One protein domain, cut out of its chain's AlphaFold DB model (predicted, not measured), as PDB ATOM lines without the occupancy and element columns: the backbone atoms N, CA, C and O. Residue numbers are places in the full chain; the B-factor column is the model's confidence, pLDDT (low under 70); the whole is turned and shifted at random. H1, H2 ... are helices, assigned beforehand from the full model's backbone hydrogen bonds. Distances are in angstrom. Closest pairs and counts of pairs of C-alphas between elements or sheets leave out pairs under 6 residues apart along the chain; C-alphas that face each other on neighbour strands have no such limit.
ATOM      1  N   ILE A  23     162.982 164.664 165.614       77.38
ATOM      2  CA  ILE A  23     162.824 164.511 167.083       77.38
ATOM      3  C   ILE A  23     164.101 164.862 167.843       77.38
ATOM      4  O   ILE A  23     164.048 165.551 168.860       77.38
ATOM      5  N   ASN A  24     165.262 164.420 167.356       77.50
ATOM      6  CA  ASN A  24     166.514 164.613 168.085       77.50
ATOM      7  C   ASN A  24     166.951 166.088 168.062       77.50
ATOM      8  O   ASN A  24     167.322 166.641 169.094       77.50
ATOM      9  N   GLN A  25     166.794 166.775 166.922       84.12
ATOM     10  CA  GLN A  25     167.006 168.225 166.852       84.12
ATOM     11  C   GLN A  25     166.011 168.991 167.722       84.12
ATOM     12  O   GLN A  25     166.404 169.932 168.411       84.12
ATOM     13  N   PHE A  26     164.741 168.581 167.747       84.69
ATOM     14  CA  PHE A  26     163.744 169.191 168.622       84.69
ATOM     15  C   PHE A  26     164.096 168.998 170.104       84.69
ATOM     16  O   PHE A  26     164.087 169.963 170.869       84.69
ATOM     17  N   ALA A  27     164.484 167.786 170.507       87.62
ATOM     18  CA  ALA A  27     164.910 167.481 171.869       87.62
ATOM     19  C   ALA A  27     166.152 168.297 172.261       87.62
ATOM     20  O   ALA A  27     166.162 168.942 173.308       87.62
ATOM     21  N   GLN A  28     167.166 168.358 171.396       88.00
ATOM     22  CA  GLN A  28     168.374 169.156 171.623       88.00
ATOM     23  C   GLN A  28     168.065 170.655 171.714       88.00
ATOM     24  O   GLN A  28     168.571 171.339 172.607       88.00
ATOM     25  N   THR A  29     167.190 171.167 170.847       88.94
ATOM     26  CA  THR A  29     166.758 172.573 170.856       88.94
ATOM     27  C   THR A  29     165.959 172.897 172.118       88.94
ATOM     28  O   THR A  29     166.158 173.951 172.722       88.94
ATOM     29  N   THR A  30     165.116 171.970 172.572       86.06
ATOM     30  CA  THR A  30     164.332 172.101 173.807       86.06
ATOM     31  C   THR A  30     165.233 172.076 175.038       86.06
ATOM     32  O   THR A  30     165.128 172.949 175.893       86.06
ATOM     33  N   VAL A  31     166.189 171.147 175.117       87.19
ATOM     34  CA  VAL A  31     167.175 171.110 176.210       87.19
ATOM     35  C   VAL A  31     168.016 172.386 176.224       87.19
ATOM     36  O   VAL A  31     168.247 172.960 177.288       87.19
ATOM     37  N   LYS A  32     168.441 172.874 175.054       90.12
ATOM     38  CA  LYS A  32     169.185 174.133 174.927       90.12
ATOM     39  C   LYS A  32     168.349 175.330 175.384       90.12
ATOM     40  O   LYS A  32     168.852 176.165 176.132       90.12
ATOM     41  N   SER A  33     167.078 175.409 174.987       87.75
ATOM     42  CA  SER A  33     166.191 176.503 175.393       87.75
ATOM     43  C   SER A  33     165.916 176.486 176.899       87.75
ATOM     44  O   SER A  33     165.951 177.538 177.535       87.75
ATOM     45  N   LEU A  34     165.735 175.301 177.489       84.44
ATOM     46  CA  LEU A  34     165.551 175.129 178.929       84.44
ATOM     47  C   LEU A  34     166.804 175.525 179.711       84.44
ATOM     48  O   LEU A  34     166.695 176.266 180.683       84.44
ATOM     49  N   ARG A  35     167.994 175.110 179.265       83.56
ATOM     50  CA  ARG A  35     169.264 175.530 179.885       83.56
ATOM     51  C   ARG A  35     169.465 177.043 179.814       83.56
ATOM     52  O   ARG A  35     169.917 177.633 180.788       83.56
ATOM     53  N   ASN A  36     169.080 177.672 178.703       85.25
ATOM     54  CA  ASN A  36     169.152 179.126 178.556       85.25
ATOM     55  C   ASN A  36     168.148 179.861 179.458       85.25
ATOM     56  O   ASN A  36     168.484 180.898 180.019       85.25
ATOM     57  N   ARG A  37     166.921 179.343 179.599       79.31
ATOM     58  CA  ARG A  37     165.883 179.940 180.460       79.31
ATOM     59  C   ARG A  37     166.164 179.741 181.948       79.31
ATOM     60  O   ARG A  37     165.817 180.604 182.746       79.31
ATOM     61  N   PHE A  38     166.799 178.630 182.311       79.00
ATOM     62  CA  PHE A  38     167.100 178.264 183.693       79.00
ATOM     63  C   PHE A  38     168.603 178.007 183.878       79.00
ATOM     64  O   PHE A  38     169.013 176.867 184.113       79.00
ATOM     65  N   PRO A  39     169.440 179.060 183.809       77.12
ATOM     66  CA  PRO A  39     170.894 178.923 183.911       77.12
ATOM     67  C   PRO A  39     171.345 178.381 185.276       77.12
ATOM     68  O   PRO A  39     172.397 177.757 185.376       77.12
ATOM     69  N   ASN A  40     170.531 178.566 186.321       77.12
ATOM     70  CA  ASN A  40     170.786 178.074 187.675       77.12
ATOM     71  C   ASN A  40     169.818 176.947 188.056       77.12
ATOM     72  O   ASN A  40     169.104 177.044 189.050       77.12
ATOM     73  N   SER A  41     169.782 175.860 187.284       77.25
ATOM     74  CA  SER A  41     168.940 174.691 187.594       77.25
ATOM     75  C   SER A  41     169.211 174.102 188.990       77.25
ATOM     76  O   SER A  41     168.288 173.623 189.645       77.25
ATOM     77  N   ALA A  42     170.444 174.216 189.499       78.62
ATOM     78  CA  ALA A  42     170.818 173.826 190.861       78.62
ATOM     79  C   ALA A  42     170.019 174.567 191.955       78.62
ATOM     80  O   ALA A  42     169.736 173.998 193.010       78.62
ATOM     81  N   LEU A  43     169.592 175.808 191.690       83.31
ATOM     82  CA  LEU A  43     168.757 176.585 192.605       83.31
ATOM     83  C   LEU A  43     167.392 175.920 192.807       83.31
ATOM     84  O   LEU A  43     166.919 175.820 193.936       83.31
ATOM     85  N   TYR A  44     166.789 175.415 191.728       78.62
ATOM     86  CA  TYR A  44     165.490 174.747 191.778       78.62
ATOM     87  C   TYR A  44     165.541 173.488 192.647       78.62
ATOM     88  O   TYR A  44     164.684 173.280 193.503       78.62
ATOM     89  N   TYR A  45     166.597 172.686 192.494       81.88
ATOM     90  CA  TYR A  45     166.805 171.516 193.345       81.88
ATOM     91  C   TYR A  45     167.063 171.894 194.805       81.88
ATOM     92  O   TYR A  45     166.632 171.168 195.693       81.88
ATOM     93  N   SER A  46     167.684 173.046 195.062       85.88
ATOM     94  CA  SER A  46     167.942 173.518 196.426       85.88
ATOM     95  C   SER A  46     166.663 173.921 197.169       85.88
ATOM     96  O   SER A  46     166.587 173.770 198.383       85.88
ATOM     97  N   ILE A  47     165.621 174.370 196.459       83.69
ATOM     98  CA  ILE A  47     164.316 174.723 197.053       83.69
ATOM     99  C   ILE A  47     163.595 173.489 197.623       83.69
ATOM    100  O   ILE A  47     162.768 173.621 198.526       83.69
ATOM    101  N   ARG A  48     163.953 172.276 197.176       84.75
ATOM    102  CA  ARG A  48     163.371 171.020 197.678       84.75
ATOM    103  C   ARG A  48     163.577 170.807 199.176       84.75
ATOM    104  O   ARG A  48     162.780 170.095 199.777       84.75
ATOM    105  N   ILE A  49     164.547 171.487 199.798       86.31
ATOM    106  CA  ILE A  49     164.713 171.503 201.259       86.31
ATOM    107  C   ILE A  49     163.426 171.905 202.002       86.31
ATOM    108  O   ILE A  49     163.198 171.451 203.120       86.31
ATOM    109  N   LEU A  50     162.574 172.725 201.375       83.12
ATOM    110  CA  LEU A  50     161.308 173.194 201.940       83.12
ATOM    111  C   LEU A  50     160.174 172.168 201.822       83.12
ATOM    112  O   LEU A  50     159.112 172.380 202.401       83.12
ATOM    113  N   ASN A  51     160.362 171.077 201.073       83.38
ATOM    114  CA  ASN A  51     159.366 170.021 200.959       83.38
ATOM    115  C   ASN A  51     159.445 169.108 202.196       83.38
ATOM    116  O   ASN A  51     160.415 168.356 202.331       83.38
ATOM    117  N   PRO A  52     158.437 169.112 203.086       78.25
ATOM    118  CA  PRO A  52     158.472 168.309 204.307       78.25
ATOM    119  C   PRO A  52     158.514 166.803 204.017       78.25
ATOM    120  O   PRO A  52     159.062 166.048 204.813       78.25
ATOM    121  N   ASN A  53     158.016 166.366 202.854       84.50
ATOM    122  CA  ASN A  53     158.049 164.959 202.444       84.50
ATOM    123  C   ASN A  53     159.456 164.473 202.058       84.50
ATOM    124  O   ASN A  53     159.678 163.271 201.939       84.50
ATOM    125  N   GLU A  54     160.404 165.387 201.832       81.75
ATOM    126  CA  GLU A  54     161.795 165.054 201.507       81.75
ATOM    127  C   GLU A  54     162.714 165.052 202.731       81.75
ATOM    128  O   GLU A  54     163.872 164.630 202.640       81.75
ATOM    129  N   ALA A  55     162.201 165.481 203.888       82.56
ATOM    130  CA  ALA A  55     162.958 165.484 205.123       82.56
ATOM    131  C   ALA A  55     163.290 164.042 205.561       82.56
ATOM    132  O   ALA A  55     162.419 163.168 205.578       82.56
ATOM    133  N   PRO A  56     164.547 163.748 205.931       83.69
ATOM    134  CA  PRO A  56     164.918 162.422 206.383       83.69
ATOM    135  C   PRO A  56     164.332 162.134 207.768       83.69
ATOM    136  O   PRO A  56     164.572 162.866 208.722       83.69
ATOM    137  N   ASN A  57     163.685 160.978 207.911       81.56
ATOM    138  CA  ASN A  57     163.134 160.502 209.189       81.56
ATOM    139  C   ASN A  57     164.205 160.002 210.185       81.56
ATOM    140  O   ASN A  57     163.881 159.570 211.287       81.56
ATOM    141  N   ASN A  58     165.486 160.017 209.799       82.62
ATOM    142  CA  ASN A  58     166.601 159.568 210.633       82.62
ATOM    143  C   ASN A  58     167.332 160.773 211.239       82.62
ATOM    144  O   ASN A  58     167.881 161.602 210.510       82.62
ATOM    145  N   HIS A  59     167.413 160.801 212.570       75.50
ATOM    146  CA  HIS A  59     168.043 161.865 213.349       75.50
ATOM    147  C   HIS A  59     169.490 162.177 212.914       75.50
ATOM    148  O   HIS A  59     169.857 163.341 212.769       75.50
ATOM    149  N   ASN A  60     170.290 161.159 212.577       77.31
ATOM    150  CA  ASN A  60     171.681 161.351 212.150       77.31
ATOM    151  C   ASN A  60     171.795 162.040 210.782       77.31
ATOM    152  O   ASN A  60     172.754 162.767 210.526       77.31
ATOM    153  N   ARG A  61     170.813 161.826 209.896       74.50
ATOM    154  CA  ARG A  61     170.760 162.452 208.565       74.50
ATOM    155  C   ARG A  61     170.183 163.864 208.616       74.50
ATOM    156  O   ARG A  61     170.461 164.653 207.720       74.50
ATOM    157  N   LEU A  62     169.429 164.200 209.661       78.62
ATOM    158  CA  LEU A  62     168.862 165.534 209.852       78.62
ATOM    159  C   LEU A  62     169.957 166.587 210.093       78.62
ATOM    160  O   LEU A  62     169.874 167.690 209.566       78.62
ATOM    161  N   ASN A  63     171.043 166.212 210.779       78.69
ATOM    162  CA  ASN A  63     172.196 167.087 211.042       78.69
ATOM    163  C   ASN A  63     172.971 167.507 209.778       78.69
ATOM    164  O   ASN A  63     173.795 168.429 209.821       78.69
ATOM    165  N   THR A  64     172.775 166.805 208.661       83.31
ATOM    166  CA  THR A  64     173.430 167.093 207.378       83.31
ATOM    167  C   THR A  64     172.448 167.422 206.258       83.31
ATOM    168  O   THR A  64     172.885 167.913 205.216       83.31
ATOM    169  N   TYR A  65     171.146 167.213 206.473       83.94
ATOM    170  CA  TYR A  65     170.095 167.531 205.513       83.94
ATOM    171  C   TYR A  65     170.090 169.019 205.179       83.94
ATOM    172  O   TYR A  65     170.159 169.871 206.065       83.94
ATOM    173  N   GLY A  66     170.027 169.336 203.888       83.31
ATOM    174  CA  GLY A  66     169.885 170.713 203.446       83.31
ATOM    175  C   GLY A  66     171.158 171.558 203.497       83.31
ATOM    176  O   GLY A  66     171.116 172.714 203.088       83.31
ATOM    177  N   LYS A  67     172.300 171.050 203.991       87.31
ATOM    178  CA  LYS A  67     173.532 171.859 204.114       87.31
ATOM    179  C   LYS A  67     174.026 172.393 202.766       87.31
ATOM    180  O   LYS A  67     174.444 173.547 202.681       87.31
ATOM    181  N   ASN A  68     173.974 171.572 201.722       87.12
ATOM    182  CA  ASN A  68     174.443 171.953 200.388       87.12
ATOM    183  C   ASN A  68     173.433 172.865 199.680       87.12
ATOM    184  O   ASN A  68     173.813 173.822 199.005       87.12
ATOM    185  N   GLU A  69     172.148 172.592 199.876       87.62
ATOM    186  CA  GLU A  69     171.023 173.359 199.362       87.62
ATOM    187  C   GLU A  69     171.009 174.766 199.972       87.62
ATOM    188  O   GLU A  69     170.967 175.753 199.240       87.62
ATOM    189  N   ILE A  70     171.154 174.877 201.297       86.00
ATOM    190  CA  ILE A  70     171.275 176.154 202.014       86.00
ATOM    191  C   ILE A  70     172.489 176.925 201.510       86.00
ATOM    192  O   ILE A  70     172.363 178.105 201.200       86.00
ATOM    193  N   LYS A  71     173.651 176.276 201.372       88.56
ATOM    194  CA  LYS A  71     174.853 176.926 200.837       88.56
ATOM    195  C   LYS A  71     174.607 177.504 199.437       88.56
ATOM    196  O   LYS A  71     174.925 178.662 199.189       88.56
ATOM    197  N   THR A  72     173.981 176.728 198.555       86.62
ATOM    198  CA  THR A  72     173.646 177.147 197.183       86.62
ATOM    199  C   THR A  72     172.658 178.320 197.174       86.62
ATOM    200  O   THR A  72     172.834 179.277 196.417       86.62
ATOM    201  N   LEU A  73     171.640 178.284 198.042       83.88
ATOM    202  CA  LEU A  73     170.664 179.366 198.208       83.88
ATOM    203  C   LEU A  73     171.336 180.648 198.713       83.88
ATOM    204  O   LEU A  73     171.118 181.718 198.146       83.88
ATOM    205  N   VAL A  74     172.180 180.538 199.741       83.56
ATOM    206  CA  VAL A  74     172.928 181.665 200.312       83.56
ATOM    207  C   VAL A  74     173.819 182.301 199.249       83.56
ATOM    208  O   VAL A  74     173.701 183.496 199.002       83.56
ATOM    209  N   GLU A  75     174.636 181.521 198.541       85.69
ATOM    210  CA  GLU A  75     175.521 182.044 197.494       85.69
ATOM    211  C   GLU A  75     174.756 182.751 196.364       85.69
ATOM    212  O   GLU A  75     175.218 183.769 195.840       85.69
ATOM    213  N   PHE A  76     173.583 182.239 195.981       84.06
ATOM    214  CA  PHE A  76     172.747 182.856 194.955       84.06
ATOM    215  C   PHE A  76     172.148 184.189 195.426       84.06
ATOM    216  O   PHE A  76     172.332 185.219 194.774       84.06
ATOM    217  N   TYR A  77     171.467 184.199 196.574       77.75
ATOM    218  CA  TYR A  77     170.799 185.402 197.076       77.75
ATOM    219  C   TYR A  77     171.781 186.459 197.598       77.75
ATOM    220  O   TYR A  77     171.508 187.656 197.495       77.75
ATOM    221  N   GLU A  78     172.962 186.063 198.075       77.44
ATOM    222  CA  GLU A  78     174.036 187.003 198.400       77.44
ATOM    223  C   GLU A  78     174.568 187.733 197.163       77.44
ATOM    224  O   GLU A  78     174.824 188.937 197.237       77.44
ATOM    225  N   LYS A  79     174.708 187.049 196.017       70.06
ATOM    226  CA  LYS A  79     175.072 187.697 194.745       70.06
ATOM    227  C   LYS A  79     174.004 188.702 194.312       70.06
ATOM    228  O   LYS A  79     174.349 189.812 193.917       70.06
ATOM    229  N   VAL A  80     172.720 188.360 194.454       61.56
ATOM    230  CA  VAL A  80     171.596 189.284 194.190       61.56
ATOM    231  C   VAL A  80     171.657 190.506 195.114       61.56
ATOM    232  O   VAL A  80     171.455 191.632 194.665       61.56
ATOM    233  N   LYS A  81     172.001 190.313 196.394       61.81
ATOM    234  CA  LYS A  81     172.157 191.403 197.369       61.81
ATOM    235  C   LYS A  81     173.361 192.306 197.064       61.81
ATOM    236  O   LYS A  81     173.273 193.505 197.312       61.81
ATOM    237  N   ARG A  82     174.457 191.763 196.513       56.16
ATOM    238  CA  ARG A  82     175.653 192.528 196.096       56.16
ATOM    239  C   ARG A  82     175.477 193.251 194.755       56.16
ATOM    240  O   ARG A  82     175.974 194.360 194.617       56.16
ATOM    241  N   ASN A  83     174.700 192.697 193.823       53.88
ATOM    242  CA  ASN A  83     174.321 193.350 192.557       53.88
ATOM    243  C   ASN A  83     173.229 194.422 192.726       53.88
ATOM    244  O   ASN A  83     172.694 194.939 191.747       53.88
ATOM    245  N   LYS A  84     172.898 194.783 193.969       50.19
ATOM    246  CA  LYS A  84     171.939 195.828 194.321       50.19
ATOM    247  C   LYS A  84     172.554 197.228 194.177       50.19
ATOM    248  O   LYS A  84     172.392 198.080 195.039       50.19
ATOM    249  N   SER A  85     173.231 197.466 193.057       51.09
ATOM    250  CA  SER A  85     173.300 198.772 192.413       51.09
ATOM    251  C   SER A  85     172.331 198.728 191.225       51.09
ATOM    252  O   SER A  85     172.706 198.357 190.119       51.09
ATOM    253  N   ASN A  86     171.066 199.066 191.499       50.03
ATOM    254  CA  ASN A  86     170.012 199.407 190.532       50.03
ATOM    255  C   ASN A  86     169.547 198.354 189.511       50.03
ATOM    256  O   ASN A  86     169.441 198.667 188.330       50.03
ATOM    257  N   ILE A  87     169.130 197.159 189.940       54.03
ATOM    258  CA  ILE A  87     168.058 196.461 189.206       54.03
ATOM    259  C   ILE A  87     167.016 195.984 190.211       54.03
ATOM    260  O   ILE A  87     167.216 195.028 190.961       54.03
ATOM    261  N   ILE A  88     165.916 196.724 190.275       58.66
ATOM    262  CA  ILE A  88     164.769 196.415 191.117       58.66
ATOM    263  C   ILE A  88     164.057 195.242 190.435       58.66
ATOM    264  O   ILE A  88     163.729 195.310 189.258       58.66
ATOM    265  N   PHE A  89     163.837 194.145 191.161       54.47
ATOM    266  CA  PHE A  89     163.225 192.897 190.667       54.47
ATOM    267  C   PHE A  89     161.903 193.111 189.885       54.47
ATOM    268  O   PHE A  89     161.539 192.290 189.044       54.47
ATOM    269  N   HIS A  90     161.219 194.238 190.129       54.84
ATOM    270  CA  HIS A  90     160.062 194.736 189.373       54.84
ATOM    271  C   HIS A  90     160.300 194.878 187.864       54.84
ATOM    272  O   HIS A  90     159.394 194.597 187.076       54.84
ATOM    273  N   ASP A  91     161.501 195.296 187.461       57.56
ATOM    274  CA  ASP A  91     161.793 195.652 186.069       57.56
ATOM    275  C   ASP A  91     162.119 194.421 185.221       57.56
ATOM    276  O   ASP A  91     161.881 194.407 184.016       57.56
ATOM    277  N   GLN A  92     162.624 193.351 185.843       64.69
ATOM    278  CA  GLN A  92     162.957 192.114 185.132       64.69
ATOM    279  C   GLN A  92     161.732 191.227 184.873       64.69
ATOM    280  O   GLN A  92     161.713 190.495 183.885       64.69
ATOM    281  N   PHE A  93     160.706 191.283 185.732       69.25
ATOM    282  CA  PHE A  93     159.548 190.384 185.656       69.25
ATOM    283  C   PHE A  93     158.227 191.078 186.005       69.25
ATOM    284  O   PHE A  93     157.455 190.597 186.830       69.25
ATOM    285  N   THR A  94     157.921 192.186 185.332       74.44
ATOM    286  CA  THR A  94     156.763 193.046 185.637       74.44
ATOM    287  C   THR A  94     155.425 192.295 185.718       74.44
ATOM    288  O   THR A  94     154.601 192.596 186.579       74.44
ATOM    289  N   ASN A  95     155.199 191.285 184.870       74.50
ATOM    290  CA  ASN A  95     153.969 190.480 184.908       74.50
ATOM    291  C   ASN A  95     153.910 189.537 186.118       74.50
ATOM    292  O   ASN A  95     152.843 189.351 186.695       74.50
ATOM    293  N   LEU A  96     155.049 188.963 186.515       72.56
ATOM    294  CA  LEU A  96     155.137 188.089 187.684       72.56
ATOM    295  C   LEU A  96     154.943 188.900 188.969       72.56
ATOM    296  O   LEU A  96     154.259 188.450 189.883       72.56
ATOM    297  N   THR A  97     155.490 190.116 189.012       74.25
ATOM    298  CA  THR A  97     155.327 191.012 190.156       74.25
ATOM    299  C   THR A  97     153.882 191.478 190.304       74.25
ATOM    300  O   THR A  97     153.336 191.358 191.392       74.25
ATOM    301  N   LYS A  98     153.214 191.872 189.209       78.12
ATOM    302  CA  LYS A  98     151.771 192.186 189.225       78.12
ATOM    303  C   LYS A  98     150.919 191.005 189.694       78.12
ATOM    304  O   LYS A  98     149.961 191.189 190.438       78.12
ATOM    305  N   LEU A  99     151.258 189.787 189.266       76.62
ATOM    306  CA  LEU A  99     150.550 188.581 189.693       76.62
ATOM    307  C   LEU A  99     150.776 188.290 191.185       76.62
ATOM    308  O   LEU A  99     149.835 187.922 191.879       76.62
ATOM    309  N   GLY A 100     152.001 188.488 191.681       77.06
ATOM    310  CA  GLY A 100     152.329 188.373 193.101       77.06
ATOM    311  C   GLY A 100     151.606 189.413 193.956       77.06
ATOM    312  O   GLY A 100     151.046 189.066 194.988       77.06
ATOM    313  N   GLU A 101     151.546 190.665 193.502       76.31
ATOM    314  CA  GLU A 101     150.785 191.733 194.163       76.31
ATOM    315  C   GLU A 101     149.291 191.402 194.231       76.31
ATOM    316  O   GLU A 101     148.690 191.503 195.297       76.31
ATOM    317  N   LEU A 102     148.697 190.926 193.131       76.62
ATOM    318  CA  LEU A 102     147.304 190.474 193.121       76.62
ATOM    319  C   LEU A 102     147.081 189.288 194.067       76.62
ATOM    320  O   LEU A 102     146.114 189.291 194.821       76.62
ATOM    321  N   ALA A 103     147.981 188.303 194.078       75.00
ATOM    322  CA  ALA A 103     147.886 187.144 194.963       75.00
ATOM    323  C   ALA A 103     148.028 187.506 196.453       75.00
ATOM    324  O   ALA A 103     147.473 186.810 197.295       75.00
ATOM    325  N   LEU A 104     148.744 188.589 196.779       71.12
ATOM    326  CA  LEU A 104     148.875 189.110 198.145       71.12
ATOM    327  C   LEU A 104     147.663 189.941 198.589       71.12
ATOM    328  O   LEU A 104     147.401 190.041 199.786       71.12
ATOM    329  N   VAL A 105     146.938 190.544 197.644       75.75
ATOM    330  CA  VAL A 105     145.702 191.299 197.908       75.75
ATOM    331  C   VAL A 105     144.488 190.374 197.996       75.75
ATOM    332  O   VAL A 105     143.551 190.665 198.738       75.75
ATOM    333  N   ILE A 106     144.490 189.260 197.258       71.56
ATOM    334  CA  ILE A 106     143.420 188.267 197.330       71.56
ATOM    335  C   ILE A 106     143.526 187.537 198.679       71.56
ATOM    336  O   ILE A 106     144.541 186.889 198.945       71.56
TER     337      ILE A 106
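This is residues 23 to 106 of the 170 residues of an uncharacterized protein of Glomus cerebriforme (UniProt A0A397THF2). This is an open, branching set of helices: H2 and H4 meet in the middle, H1 sticks out as an arm, residues 57 to 63 with short H3 stick out elsewhere, and H5 and H6 follow beyond H4's far end. The printed part has 84 residues with six named helices, H1 to H6 in order, and no named strand: all helix. It is only just loose, close to extended, with a radius of gyration of the C-alphas of 17.5 A and spans of 43 by 43 by 32 A.

H1, residues 23 to 37, runs 20.6 A from C-alpha 23 at (162.824, 164.511, 167.083). H2 is residues 41 to 50, H3 59 to 62, H4 67 to 82, 22.3 A long, and H5 89 to 92. H6, residues 94 to 105, ends at C-alpha 105 (145.702, 191.299, 197.908).

H1 and H2 are close but not clearly touching; their closest C-alphas, of Arg 35 and Ser 41, are 7.8 A apart. H2 and H4 touch at a steep tilt of 63 degrees, opposite ways; their closest C-alphas, of Ser 46 and Glu 69, are 4.3 A apart. H3 is apart from both. H5 and H6 are close but not clearly touching, closest at C-alphas 90 and 97, 6.1 A. Every O i to N i+4 pair is within hydrogen-bond range in H1, H4 and H6, and 3 of 6 in H2; H3 and H5 are too short for one.

The farthest C-alphas, of Gln 25 and His 59, are 46.9 A apart. The printed part has no cut and no long link. Residues 80 to 93 have pLDDT under 70.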